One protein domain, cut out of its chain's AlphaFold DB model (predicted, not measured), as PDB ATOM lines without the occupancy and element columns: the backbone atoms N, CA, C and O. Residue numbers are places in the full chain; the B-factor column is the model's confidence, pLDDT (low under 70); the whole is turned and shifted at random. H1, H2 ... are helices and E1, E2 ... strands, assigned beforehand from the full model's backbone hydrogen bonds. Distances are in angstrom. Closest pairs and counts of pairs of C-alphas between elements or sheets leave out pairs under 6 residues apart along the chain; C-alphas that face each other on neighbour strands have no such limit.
ATOM      1  N   TYR A  45     228.960 196.425 183.925       83.00
ATOM      2  CA  TYR A  45     228.726 195.842 182.614       83.00
ATOM      3  C   TYR A  45     228.395 196.973 181.651       83.00
ATOM      4  O   TYR A  45     227.529 197.796 181.937       83.00
ATOM      5  N   ILE A  46     229.101 197.028 180.530       87.12
ATOM      6  CA  ILE A  46     228.849 197.989 179.459       87.12
ATOM      7  C   ILE A  46     228.538 197.174 178.221       87.12
ATOM      8  O   ILE A  46     229.264 196.234 177.906       87.12
ATOM      9  N   SER A  47     227.474 197.542 177.522       84.81
ATOM     10  CA  SER A  47     227.144 196.920 176.254       84.81
ATOM     11  C   SER A  47     226.746 197.942 175.214       84.81
ATOM     12  O   SER A  47     226.039 198.908 175.503       84.81
ATOM     13  N   GLN A  48     227.182 197.673 173.989       89.44
ATOM     14  CA  GLN A  48     226.730 198.343 172.789       89.44
ATOM     15  C   GLN A  48     225.997 197.319 171.919       89.44
ATOM     16  O   GLN A  48     226.553 196.298 171.518       89.44
ATOM     17  N   HIS A  49     224.737 197.597 171.613       85.25
ATOM     18  CA  HIS A  49     223.865 196.725 170.848       85.25
ATOM     19  C   HIS A  49     223.349 197.433 169.601       85.25
ATOM     20  O   HIS A  49     222.718 198.486 169.672       85.25
ATOM     21  N   ARG A  50     223.549 196.802 168.444       87.12
ATOM     22  CA  ARG A  50     222.891 197.171 167.191       87.12
ATOM     23  C   ARG A  50     221.945 196.052 166.783       87.12
ATOM     24  O   ARG A  50     222.354 194.902 166.658       87.12
ATOM     25  N   LEU A  51     220.676 196.389 166.576       84.88
ATOM     26  CA  LEU A  51     219.660 195.410 166.190       84.88
ATOM     27  C   LEU A  51     219.677 195.182 164.674       84.88
ATOM     28  O   LEU A  51     219.855 196.123 163.906       84.88
ATOM     29  N   SER A  52     219.445 193.941 164.241       84.56
ATOM     30  CA  SER A  52     219.560 193.531 162.830       84.56
ATOM     31  C   SER A  52     218.624 194.285 161.881       84.56
ATOM     32  O   SER A  52     218.973 194.537 160.733       84.56
ATOM     33  N   CYS A  53     217.439 194.662 162.356       83.06
ATOM     34  CA  CYS A  53     216.416 195.318 161.550       83.06
ATOM     35  C   CYS A  53     216.517 196.856 161.533       83.06
ATOM     36  O   CYS A  53     215.589 197.510 161.066       83.06
ATOM     37  N   GLY A  54     217.583 197.459 162.073       78.44
ATOM     38  CA  GLY A  54     217.706 198.915 162.132       78.44
ATOM     39  C   GLY A  54     219.141 199.431 162.069       78.44
ATOM     40  O   GLY A  54     220.120 198.686 162.080       78.44
ATOM     41  N   SER A  55     219.266 200.752 161.982       81.75
ATOM     42  CA  SER A  55     220.557 201.453 161.977       81.75
ATOM     43  C   SER A  55     220.961 201.998 163.343       81.75
ATOM     44  O   SER A  55     222.104 202.411 163.499       81.75
ATOM     45  N   ARG A  56     220.034 201.991 164.309       84.38
ATOM     46  CA  ARG A  56     220.230 202.574 165.636       84.38
ATOM     47  C   ARG A  56     221.221 201.763 166.468       84.38
ATOM     48  O   ARG A  56     221.181 200.528 166.448       84.38
ATOM     49  N   VAL A  57     222.058 202.469 167.217       88.69
ATOM     50  CA  VAL A  57     223.005 201.906 168.182       88.69
ATOM     51  C   VAL A  57     222.520 202.228 169.588       88.69
ATOM     52  O   VAL A  57     222.235 203.378 169.910       88.69
ATOM     53  N   PHE A  58     222.420 201.202 170.423       89.44
ATOM     54  CA  PHE A  58     222.034 201.313 171.821       89.44
ATOM     55  C   PHE A  58     223.251 201.074 172.689       89.44
ATOM     56  O   PHE A  58     223.909 200.049 172.543       89.44
ATOM     57  N   GLU A  59     223.529 201.977 173.613       91.56
ATOM     58  CA  GLU A  59     224.622 201.818 174.566       91.56
ATOM     59  C   GLU A  59     224.039 201.856 175.966       91.56
ATOM     60  O   GLU A  59     223.195 202.699 176.266       91.56
ATOM     61  N   LEU A  60     224.456 200.932 176.823       91.25
ATOM     62  CA  LEU A  60     223.989 200.871 178.199       91.25
ATOM     63  C   LEU A  60     225.114 200.489 179.148       91.25
ATOM     64  O   LEU A  60     225.981 199.683 178.808       91.25
ATOM     65  N   ALA A  61     225.057 201.043 180.354       90.69
ATOM     66  CA  ALA A  61     225.926 200.668 181.456       90.69
ATOM     67  C   ALA A  61     225.095 200.268 182.673       90.69
ATOM     68  O   ALA A  61     224.164 200.969 183.076       90.69
ATOM     69  N   LEU A  62     225.452 199.132 183.259       89.00
ATOM     70  CA  LEU A  62     224.860 198.578 184.463       89.00
ATOM     71  C   LEU A  62     225.935 198.479 185.541       89.00
ATOM     72  O   LEU A  62     227.055 198.053 185.266       89.00
ATOM     73  N   GLU A  63     225.588 198.824 186.772       87.88
ATOM     74  CA  GLU A  63     226.435 198.617 187.944       87.88
ATOM     75  C   GLU A  63     225.756 197.654 188.908       87.88
ATOM     76  O   GLU A  63     224.542 197.723 189.099       87.88
ATOM     77  N   SER A  64     226.539 196.776 189.537       73.94
ATOM     78  CA  SER A  64     226.059 195.741 190.460       73.94
ATOM     79  C   SER A  64     226.442 196.006 191.931       73.94
ATOM     80  O   SER A  64     227.146 195.186 192.525       73.94
ATOM     81  N   PRO A  65     225.987 197.103 192.574       67.12
ATOM     82  CA  PRO A  65     226.156 197.286 194.015       67.12
ATOM     83  C   PRO A  65     225.062 196.597 194.864       67.12
ATOM     84  O   PRO A  65     225.062 196.781 196.075       67.12
ATOM     85  N   ASN A  66     224.161 195.807 194.253       74.62
ATOM     86  CA  ASN A  66     222.914 195.258 194.825       74.62
ATOM     87  C   ASN A  66     221.934 196.348 195.341       74.62
ATOM     88  O   ASN A  66     222.160 196.927 196.402       74.62
ATOM     89  N   PRO A  67     220.816 196.631 194.636       78.25
ATOM     90  CA  PRO A  67     220.381 196.016 193.378       78.25
ATOM     91  C   PRO A  67     221.219 196.478 192.191       78.25
ATOM     92  O   PRO A  67     221.865 197.527 192.255       78.25
ATOM     93  N   VAL A  68     221.178 195.720 191.094       86.25
ATOM     94  CA  VAL A  68     221.749 196.197 189.832       86.25
ATOM     95  C   VAL A  68     221.034 197.471 189.369       86.25
ATOM     96  O   VAL A  68     219.819 197.612 189.522       86.25
ATOM     97  N   ARG A  69     221.787 198.422 188.817       89.44
ATOM     98  CA  ARG A  69     221.265 199.719 188.371       89.44
ATOM     99  C   ARG A  69     221.767 200.046 186.981       89.44
ATOM    100  O   ARG A  69     222.961 199.956 186.721       89.44
ATOM    101  N   LEU A  70     220.861 200.494 186.122       90.62
ATOM    102  CA  LEU A  70     221.177 201.132 184.852       90.62
ATOM    103  C   LEU A  70     221.673 202.555 185.132       90.62
ATOM    104  O   LEU A  70     220.897 203.405 185.578       90.62
ATOM    105  N   THR A  71     222.966 202.793 184.924       91.50
ATOM    106  CA  THR A  71     223.625 204.084 185.174       91.50
ATOM    107  C   THR A  71     223.724 204.941 183.923       91.50
ATOM    108  O   THR A  71     223.717 206.165 184.023       91.50
ATOM    109  N   GLU A  72     223.739 204.314 182.748       93.12
ATOM    110  CA  GLU A  72     223.820 204.991 181.458       93.12
ATOM    111  C   GLU A  72     222.939 204.275 180.431       93.12
ATOM    112  O   GLU A  72     222.900 203.045 180.391       93.12
ATOM    113  N   LEU A  73     222.230 205.049 179.606       92.38
ATOM    114  CA  LEU A  73     221.504 204.560 178.436       92.38
ATOM    115  C   LEU A  73     221.545 205.628 177.344       92.38
ATOM    116  O   LEU A  73     221.072 206.748 177.557       92.38
ATOM    117  N   LYS A  74     222.079 205.272 176.178       92.94
ATOM    118  CA  LYS A  74     222.169 206.132 174.997       92.94
ATOM    119  C   LYS A  74     221.562 205.455 173.778       92.94
ATOM    120  O   LYS A  74     221.638 204.235 173.625       92.94
ATOM    121  N   VAL A  75     220.981 206.269 172.904       90.88
ATOM    122  CA  VAL A  75     220.507 205.861 171.578       90.88
ATOM    123  C   VAL A  75     221.167 206.764 170.546       90.88
ATOM    124  O   VAL A  75     220.968 207.974 170.572       90.88
ATOM    125  N   ASP A  76     221.982 206.186 169.667       91.00
ATOM    126  CA  ASP A  76     222.848 206.910 168.725       91.00
ATOM    127  C   ASP A  76     223.692 208.002 169.407       91.00
ATOM    128  O   ASP A  76     223.804 209.127 168.922       91.00
ATOM    129  N   GLY A  77     224.235 207.690 170.586       90.19
ATOM    130  CA  GLY A  77     224.997 208.629 171.411       90.19
ATOM    131  C   GLY A  77     224.158 209.665 172.175       90.19
ATOM    132  O   GLY A  77     224.707 210.353 173.034       90.19
ATOM    133  N   ALA A  78     222.848 209.773 171.929       91.38
ATOM    134  CA  ALA A  78     221.967 210.670 172.674       91.38
ATOM    135  C   ALA A  78     221.521 210.037 173.999       91.38
ATOM    136  O   ALA A  78     220.952 208.944 174.015       91.38
ATOM    137  N   GLU A  79     221.758 210.732 175.112       92.69
ATOM    138  CA  GLU A  79     221.413 210.247 176.450       92.69
ATOM    139  C   GLU A  79     219.903 210.221 176.694       92.69
ATOM    140  O   GLU A  79     219.174 211.182 176.432       92.69
ATOM    141  N   VAL A  80     219.438 209.110 177.261       90.50
ATOM    142  CA  VAL A  80     218.100 209.006 177.835       90.50
ATOM    143  C   VAL A  80     218.050 209.815 179.131       90.50
ATOM    144  O   VAL A  80     218.997 209.832 179.915       90.50
ATOM    145  N   SER A  81     216.924 210.487 179.381       90.31
ATOM    146  CA  SER A  81     216.801 211.373 180.539       90.31
ATOM    147  C   SER A  81     216.986 210.637 181.874       90.31
ATOM    148  O   SER A  81     216.551 209.497 182.059       90.31
ATOM    149  N   THR A  82     217.540 211.339 182.864       90.44
ATOM    150  CA  THR A  82     217.707 210.818 184.232       90.44
ATOM    151  C   THR A  82     216.381 210.399 184.875       90.44
ATOM    152  O   THR A  82     216.342 209.451 185.660       90.44
ATOM    153  N   ALA A  83     215.274 211.059 184.520       89.62
ATOM    154  CA  ALA A  83     213.932 210.689 184.963       89.62
ATOM    155  C   ALA A  83     213.498 209.319 184.412       89.62
ATOM    156  O   ALA A  83     212.955 208.500 185.155       89.62
ATOM    157  N   GLN A  84     213.779 209.040 183.136       89.69
ATOM    158  CA  GLN A  84     213.505 207.738 182.521       89.69
ATOM    159  C   GLN A  84     214.409 206.643 183.095       89.69
ATOM    160  O   GLN A  84     213.904 205.576 183.436       89.69
ATOM    161  N   LEU A  85     215.705 206.917 183.289       90.56
ATOM    162  CA  LEU A  85     216.620 205.985 183.965       90.56
ATOM    163  C   LEU A  85     216.125 205.624 185.372       90.56
ATOM    164  O   LEU A  85     216.105 204.453 185.747       90.56
ATOM    165  N   ARG A  86     215.648 206.612 186.142       90.69
ATOM    166  CA  ARG A  86     215.059 206.374 187.468       90.69
ATOM    167  C   ARG A  86     213.806 205.499 187.394       90.69
ATOM    168  O   ARG A  86     213.658 204.604 188.219       90.69
ATOM    169  N   ALA A  87     212.930 205.730 186.416       89.75
ATOM    170  CA  ALA A  87     211.714 204.938 186.227       89.75
ATOM    171  C   ALA A  87     212.001 203.481 185.815       89.75
ATOM    172  O   ALA A  87     211.273 202.577 186.217       89.75
ATOM    173  N   ILE A  88     213.066 203.243 185.043       90.06
ATOM    174  CA  ILE A  88     213.546 201.891 184.715       90.06
ATOM    175  C   ILE A  88     214.075 201.209 185.982       90.06
ATOM    176  O   ILE A  88     213.630 200.119 186.328       90.06
ATOM    177  N   ASN A  89     214.978 201.871 186.710       91.25
ATOM    178  CA  ASN A  89     215.596 201.311 187.915       91.25
ATOM    179  C   ASN A  89     214.588 201.038 189.040       91.25
ATOM    180  O   ASN A  89     214.783 200.105 189.811       91.25
ATOM    181  N   ALA A  90     213.493 201.799 189.118       90.81
ATOM    182  CA  ALA A  90     212.420 201.567 190.086       90.81
ATOM    183  C   ALA A  90     211.680 200.227 189.885       90.81
ATOM    184  O   ALA A  90     210.945 199.804 190.771       90.81
ATOM    185  N   GLN A  91     211.860 199.565 188.738       89.38
ATOM    186  CA  GLN A  91     211.284 198.247 188.455       89.38
ATOM    187  C   GLN A  91     212.192 197.095 188.915       89.38
ATOM    188  O   GLN A  91     211.747 195.949 188.951       89.38
ATOM    189  N   ALA A  92     213.456 197.372 189.255       87.69
ATOM    190  CA  ALA A  92     214.403 196.362 189.711       87.69
ATOM    191  C   ALA A  92     214.217 196.076 191.219       87.69
ATOM    192  O   ALA A  92     214.264 197.008 192.026       87.69
ATOM    193  N   PRO A  93     214.049 194.808 191.641       85.25
ATOM    194  CA  PRO A  93     213.998 194.450 193.061       85.25
ATOM    195  C   PRO A  93     215.324 194.724 193.781       85.25
ATOM    196  O   PRO A  93     216.381 194.554 193.180       85.25
ATOM    197  N   GLU A  94     215.282 195.024 195.087       85.19
ATOM    198  CA  GLU A  94     216.454 195.401 195.911       85.19
ATOM    199  C   GLU A  94     217.596 194.370 195.949       85.19
ATOM    200  O   GLU A  94     218.747 194.733 196.172       85.19
ATOM    201  N   ARG A  95     217.306 193.087 195.715       83.12
ATOM    202  CA  ARG A  95     218.304 192.000 195.718       83.12
ATOM    203  C   ARG A  95     218.449 191.358 194.338       83.12
ATOM    204  O   ARG A  95     218.488 190.140 194.238       83.12
ATOM    205  N   SER A  96     218.410 192.161 193.276       83.31
ATOM    206  CA  SER A  96     218.481 191.666 191.899       83.31
ATOM    207  C   SER A  96     219.893 191.687 191.310       83.31
ATOM    208  O   SER A  96     220.660 192.626 191.534       83.31
ATOM    209  N   TRP A  97     220.187 190.672 190.497       85.31
ATOM    210  CA  TRP A  97     221.438 190.489 189.759       85.31
ATOM    211  C   TRP A  97     221.156 190.436 188.265       85.31
ATOM    212  O   TRP A  97     220.150 189.872 187.837       85.31
ATOM    213  N   PHE A  98     222.042 190.993 187.452       85.94
ATOM    214  CA  PHE A  98     221.867 190.975 186.003       85.94
ATOM    215  C   PHE A  98     222.290 189.639 185.395       85.94
ATOM    216  O   PHE A  98     223.355 189.114 185.705       85.94
ATOM    217  N   GLN A  99     221.440 189.111 184.517       84.50
ATOM    218  CA  GLN A  99     221.663 187.865 183.785       84.50
ATOM    219  C   GLN A  99     222.057 188.112 182.330       84.50
ATOM    220  O   GLN A  99     222.834 187.345 181.769       84.50
ATOM    221  N   GLY A 100     221.495 189.146 181.704       84.56
ATOM    222  CA  GLY A 100     221.722 189.412 180.292       84.56
ATOM    223  C   GLY A 100     220.701 190.358 179.675       84.56
ATOM    224  O   GLY A 100     219.827 190.916 180.346       84.56
ATOM    225  N   ILE A 101     220.829 190.530 178.361       86.56
ATOM    226  CA  ILE A 101     219.933 191.338 177.535       86.56
ATOM    227  C   ILE A 101     219.359 190.457 176.437       86.56
ATOM    228  O   ILE A 101     220.096 189.838 175.673       86.56
ATOM    229  N   ALA A 102     218.036 190.458 176.326       86.62
ATOM    230  CA  ALA A 102     217.340 189.941 175.159       86.62
ATOM    231  C   ALA A 102     216.884 191.107 174.276       86.62
ATOM    232  O   ALA A 102     216.606 192.203 174.763       86.62
ATOM    233  N   SER A 103     216.777 190.878 172.969       86.69
ATOM    234  CA  SER A 103     216.340 191.906 172.023       86.69
ATOM    235  C   SER A 103     215.297 191.380 171.049       86.69
ATOM    236  O   SER A 103     215.384 190.239 170.599       86.69
ATOM    237  N   SER A 104     214.354 192.236 170.668       86.12
ATOM    238  CA  SER A 104     213.409 191.988 169.575       86.12
ATOM    239  C   SER A 104     213.196 193.272 168.780       86.12
ATOM    240  O   SER A 104     213.279 194.371 169.331       86.12
ATOM    241  N   CYS A 105     212.987 193.174 167.465       86.56
ATOM    242  CA  CYS A 105     212.894 194.378 166.648       86.56
ATOM    243  C   CYS A 105     212.116 194.195 165.338       86.56
ATOM    244  O   CYS A 105     212.021 193.103 164.784       86.56
ATOM    245  N   THR A 106     211.583 195.312 164.846       85.69
ATOM    246  CA  THR A 106     211.025 195.528 163.505       85.69
ATOM    247  C   THR A 106     211.582 196.846 162.954       85.69
ATOM    248  O   THR A 106     212.113 197.650 163.720       85.69
ATOM    249  N   LEU A 107     211.402 197.125 161.658       78.50
ATOM    250  CA  LEU A 107     211.849 198.391 161.051       78.50
ATOM    251  C   LEU A 107     211.315 199.648 161.772       78.50
ATOM    252  O   LEU A 107     211.989 200.670 161.784       78.50
ATOM    253  N   ALA A 108     210.126 199.575 162.384       79.12
ATOM    254  CA  ALA A 108     209.470 200.718 163.033       79.12
ATOM    255  C   ALA A 108     209.595 200.741 164.571       79.12
ATOM    256  O   ALA A 108     209.259 201.743 165.204       79.12
ATOM    257  N   ARG A 109     209.998 199.630 165.201       85.12
ATOM    258  CA  ARG A 109     210.039 199.489 166.668       85.12
ATOM    259  C   ARG A 109     211.167 198.572 167.101       85.12
ATOM    260  O   ARG A 109     211.301 197.468 166.579       85.12
ATOM    261  N   GLN A 110     211.911 199.001 168.107       86.50
ATOM    262  CA  GLN A 110     213.058 198.289 168.658       86.50
ATOM    263  C   GLN A 110     212.830 198.055 170.151       86.50
ATOM    264  O   GLN A 110     212.298 198.925 170.832       86.50
ATOM    265  N   SER A 111     213.179 196.879 170.663       88.56
ATOM    266  CA  SER A 111     212.968 196.520 172.064       88.56
ATOM    267  C   SER A 111     214.182 195.792 172.628       88.56
ATOM    268  O   SER A 111     214.702 194.857 172.011       88.56
ATOM    269  N   LEU A 112     214.605 196.219 173.814       89.62
ATOM    270  CA  LEU A 112     215.576 195.534 174.660       89.62
ATOM    271  C   LEU A 112     214.860 195.059 175.921       89.62
ATOM    272  O   LEU A 112     213.969 195.728 176.428       89.62
ATOM    273  N   THR A 113     215.233 193.905 176.445       89.75
ATOM    274  CA  THR A 113     214.730 193.394 177.719       89.75
ATOM    275  C   THR A 113     215.915 193.134 178.624       89.75
ATOM    276  O   THR A 113     216.755 192.292 178.302       89.75
ATOM    277  N   LEU A 114     215.979 193.846 179.747       89.31
ATOM    278  CA  LEU A 114     216.949 193.552 180.798       89.31
ATOM    279  C   LEU A 114     216.450 192.334 181.568       89.31
ATOM    280  O   LEU A 114     215.333 192.354 182.087       89.31
ATOM    281  N   GLN A 115     217.254 191.280 181.622       89.06
ATOM    282  CA  GLN A 115     216.939 190.063 182.359       89.06
ATOM    283  C   GLN A 115     217.700 190.081 183.677       89.06
ATOM    284  O   GLN A 115     218.931 190.137 183.698       89.06
ATOM    285  N   LEU A 116     216.952 190.065 184.773       87.62
ATOM    286  CA  LEU A 116     217.465 190.072 186.129       87.62
ATOM    287  C   LEU A 116     217.030 188.793 186.847       87.62
ATOM    288  O   LEU A 116     215.890 188.360 186.729       87.62
ATOM    289  N   SER A 117     217.912 188.215 187.646       85.00
ATOM    290  CA  SER A 117     217.540 187.252 188.679       85.00
ATOM    291  C   SER A 117     217.242 187.983 189.976       85.00
ATOM    292  O   SER A 117     217.922 188.948 190.309       85.00
ATOM    293  N   SER A 118     216.276 187.497 190.743       85.88
ATOM    294  CA  SER A 118     216.042 187.902 192.125       85.88
ATOM    295  C   SER A 118     215.715 186.667 192.978       85.88
ATOM    296  O   SER A 118     215.404 185.605 192.430       85.88
ATOM    297  N   PRO A 119     215.730 186.770 194.320       83.81
ATOM    298  CA  PRO A 119     215.287 185.686 195.195       83.81
ATOM    299  C   PRO A 119     213.844 185.225 194.936       83.81
ATOM    300  O   PRO A 119     213.488 184.111 195.300       83.81
ATOM    301  N   GLN A 120     213.008 186.083 194.344       84.75
ATOM    302  CA  GLN A 120     211.608 185.791 194.031       84.75
ATOM    303  C   GLN A 120     211.423 185.168 192.637       84.75
ATOM    304  O   GLN A 120     210.324 184.719 192.321       84.75
ATOM    305  N   GLY A 121     212.469 185.134 191.806       85.38
ATOM    306  CA  GLY A 121     212.435 184.585 190.452       85.38
ATOM    307  C   GLY A 121     213.121 185.482 189.423       85.38
ATOM    308  O   GLY A 121     213.828 186.430 189.758       85.38
ATOM    309  N   ALA A 122     212.922 185.174 188.142       86.62
ATOM    310  CA  ALA A 122     213.403 186.020 187.055       86.62
ATOM    311  C   ALA A 122     212.505 187.257 186.892       86.62
ATOM    312  O   ALA A 122     211.279 187.158 186.905       86.62
ATOM    313  N   VAL A 123     213.127 188.418 186.706       87.25
ATOM    314  CA  VAL A 123     212.481 189.706 186.453       87.25
ATOM    315  C   VAL A 123     212.967 190.238 185.116       87.25
ATOM    316  O   VAL A 123     214.165 190.299 184.849       87.25
ATOM    317  N   THR A 124     212.033 190.644 184.268       89.88
ATOM    318  CA  THR A 124     212.331 191.210 182.953       89.88
ATOM    319  C   THR A 124     211.865 192.653 182.894       89.88
ATOM    320  O   THR A 124     210.680 192.912 183.093       89.88
ATOM    321  N   ILE A 125     212.770 193.579 182.581       89.75
ATOM    322  CA  ILE A 125     212.439 194.999 182.426       89.75
ATOM    323  C   ILE A 125     212.438 195.339 180.929       89.75
ATOM    324  O   ILE A 125     213.511 195.374 180.315       89.75
ATOM    325  N   PRO A 126     211.261 195.557 180.310       89.50
ATOM    326  CA  PRO A 126     211.167 195.879 178.894       89.50
ATOM    327  C   PRO A 126     211.512 197.352 178.634       89.50
ATOM    328  O   PRO A 126     210.955 198.268 179.236       89.50
ATOM    329  N   LEU A 127     212.393 197.582 177.666       90.19
ATOM    330  CA  LEU A 127     212.799 198.885 177.154       90.19
ATOM    331  C   LEU A 127     212.371 198.974 175.688       90.19
ATOM    332  O   LEU A 127     213.024 198.427 174.801       90.19
ATOM    333  N   SER A 128     211.245 199.636 175.435       89.19
ATOM    334  CA  SER A 128     210.715 199.814 174.081       89.19
ATOM    335  C   SER A 128     211.125 201.161 173.509       89.19
ATOM    336  O   SER A 128     211.008 202.189 174.169       89.19
ATOM    337  N   PHE A 129     211.535 201.161 172.248       87.81
ATOM    338  CA  PHE A 129     211.948 202.339 171.506       87.81
ATOM    339  C   PHE A 129     211.158 202.439 170.203       87.81
ATOM    340  O   PHE A 129     210.989 201.460 169.467       87.81
ATOM    341  N   LYS A 130     210.686 203.644 169.896       87.38
ATOM    342  CA  LYS A 130     210.071 203.991 168.617       87.38
ATOM    343  C   LYS A 130     210.790 205.203 168.070       87.38
ATOM    344  O   LYS A 130     210.942 206.198 168.772       87.38
ATOM    345  N   ASP A 131     211.266 205.079 166.838       83.38
ATOM    346  CA  ASP A 131     212.022 206.131 166.159       83.38
ATOM    347  C   ASP A 131     213.253 206.610 166.964       83.38
ATOM    348  O   ASP A 131     213.646 207.770 166.902       83.38
ATOM    349  N   GLY A 132     213.869 205.700 167.735       79.25
ATOM    350  CA  GLY A 132     215.011 205.984 168.617       79.25
ATOM    351  C   GLY A 132     214.639 206.585 169.978       79.25
ATOM    352  O   GLY A 132     215.506 206.780 170.823       79.25
ATOM    353  N   VAL A 133     213.356 206.838 170.233       85.12
ATOM    354  CA  VAL A 133     212.872 207.405 171.494       85.12
ATOM    355  C   VAL A 133     212.316 206.299 172.381       85.12
ATOM    356  O   VAL A 133     211.471 205.516 171.946       85.12
ATOM    357  N   LEU A 134     212.764 206.249 173.639       87.50
ATOM    358  CA  LEU A 134     212.228 205.329 174.640       87.50
ATOM    359  C   LEU A 134     210.747 205.658 174.916       87.50
ATOM    360  O   LEU A 134     210.424 206.701 175.488       87.50
ATOM    361  N   ILE A 135     209.851 204.752 174.534       83.81
ATOM    362  CA  ILE A 135     208.406 204.832 174.774       83.81
ATOM    363  C   ILE A 135     208.089 204.018 176.025       83.81
ATOM    364  O   ILE A 135     208.058 202.797 175.957       83.81
TER     365      ILE A 135
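This is residues 45 to 135 of the 141 residues of an uncharacterized protein of Stenotrophomonas rhizophila (UniProt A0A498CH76). Two three-stranded sheets, E1 E2 E3 and E4 E5 E6, stand loosely face to face as an open sandwich, their strands running along the long axis. E1 comes near E4 along one side, while on the other side the short helix H1 sits by the opening between E3 and E6. The 91 printed residues are mostly strand, with six named strands and one named helix in the order E1 E2 E3 H1 E4 E5 E6. Both sheets are antiparallel, ordered E1 - E2 - E3 and E4 - E5 - E6. The whole is compact, with a radius of gyration of the C-alphas of 12.7 A, yet elongated, spanning 37 by 23 by 21 A.

Find C-alpha 45 at (228.726, 195.842, 182.614); from there E1 runs through residues 45 to 50, 16.5 A long. Next come E2, residues 57 to 63, 20.3 A long, and E3, residues 69 to 75, 17.9 A long. Look at C-alpha 82, at (217.707, 210.818, 184.232), for the beginning of H1, residues 82 to 89. After it you meet E4, residues 97 to 106 and 28.7 A long, then E5, residues 109 to 118 and 28.6 A long. E6, residues 121 to 130, is 29.3 A long and ends at C-alpha 130, (210.071, 203.991, 168.617).

Begin with E1, E2 and E3, a meander, each strand the antiparallel neighbour of the one before. In the hairpin E1 and E2, N 47 and O 60 are 2.9 A apart, within hydrogen-bond range; in the hairpin E2 and E3, look at N 59 and O 74, 2.9 A. H1 grazes this sheet with residues 82 to 89; its closest C-alphas with E3 are those of Asn 89 and Arg 69, 5.9 A apart. In H1 every O i to N i+4 pair is within hydrogen-bond range. E4, E5 and E6 make a second meander, a twisted sheet. Within hydrogen-bond range there are N 104 and O 111, 3.0 A, in the hairpin E4 and E5, and N 112 and O 127, 2.9 A, in the hairpin E5 and E6. H1 only just grazes this sheet too, with residues 88 to 89 and 5 pairs of C-alphas within 10 A. E1 and E4 are near each other, with 6 pairs of C-alphas within 10 A. E2 and E4 are only just apart, at 8.3 A, and E3 and E6 are apart.

The two C-alphas farthest apart, those of Ser 55 and Pro 119, are 37.1 A from each other. The printed part has no cut and no long link. Short pairings tie residues 78 to 79 to residues 74 to 75 of E3, and residues 133 to 134 to residues 129 to 130 of E6, both antiparallel. The mean pLDDT of the printed part is 86.8, and one printed residue, Pro 65, is under 70.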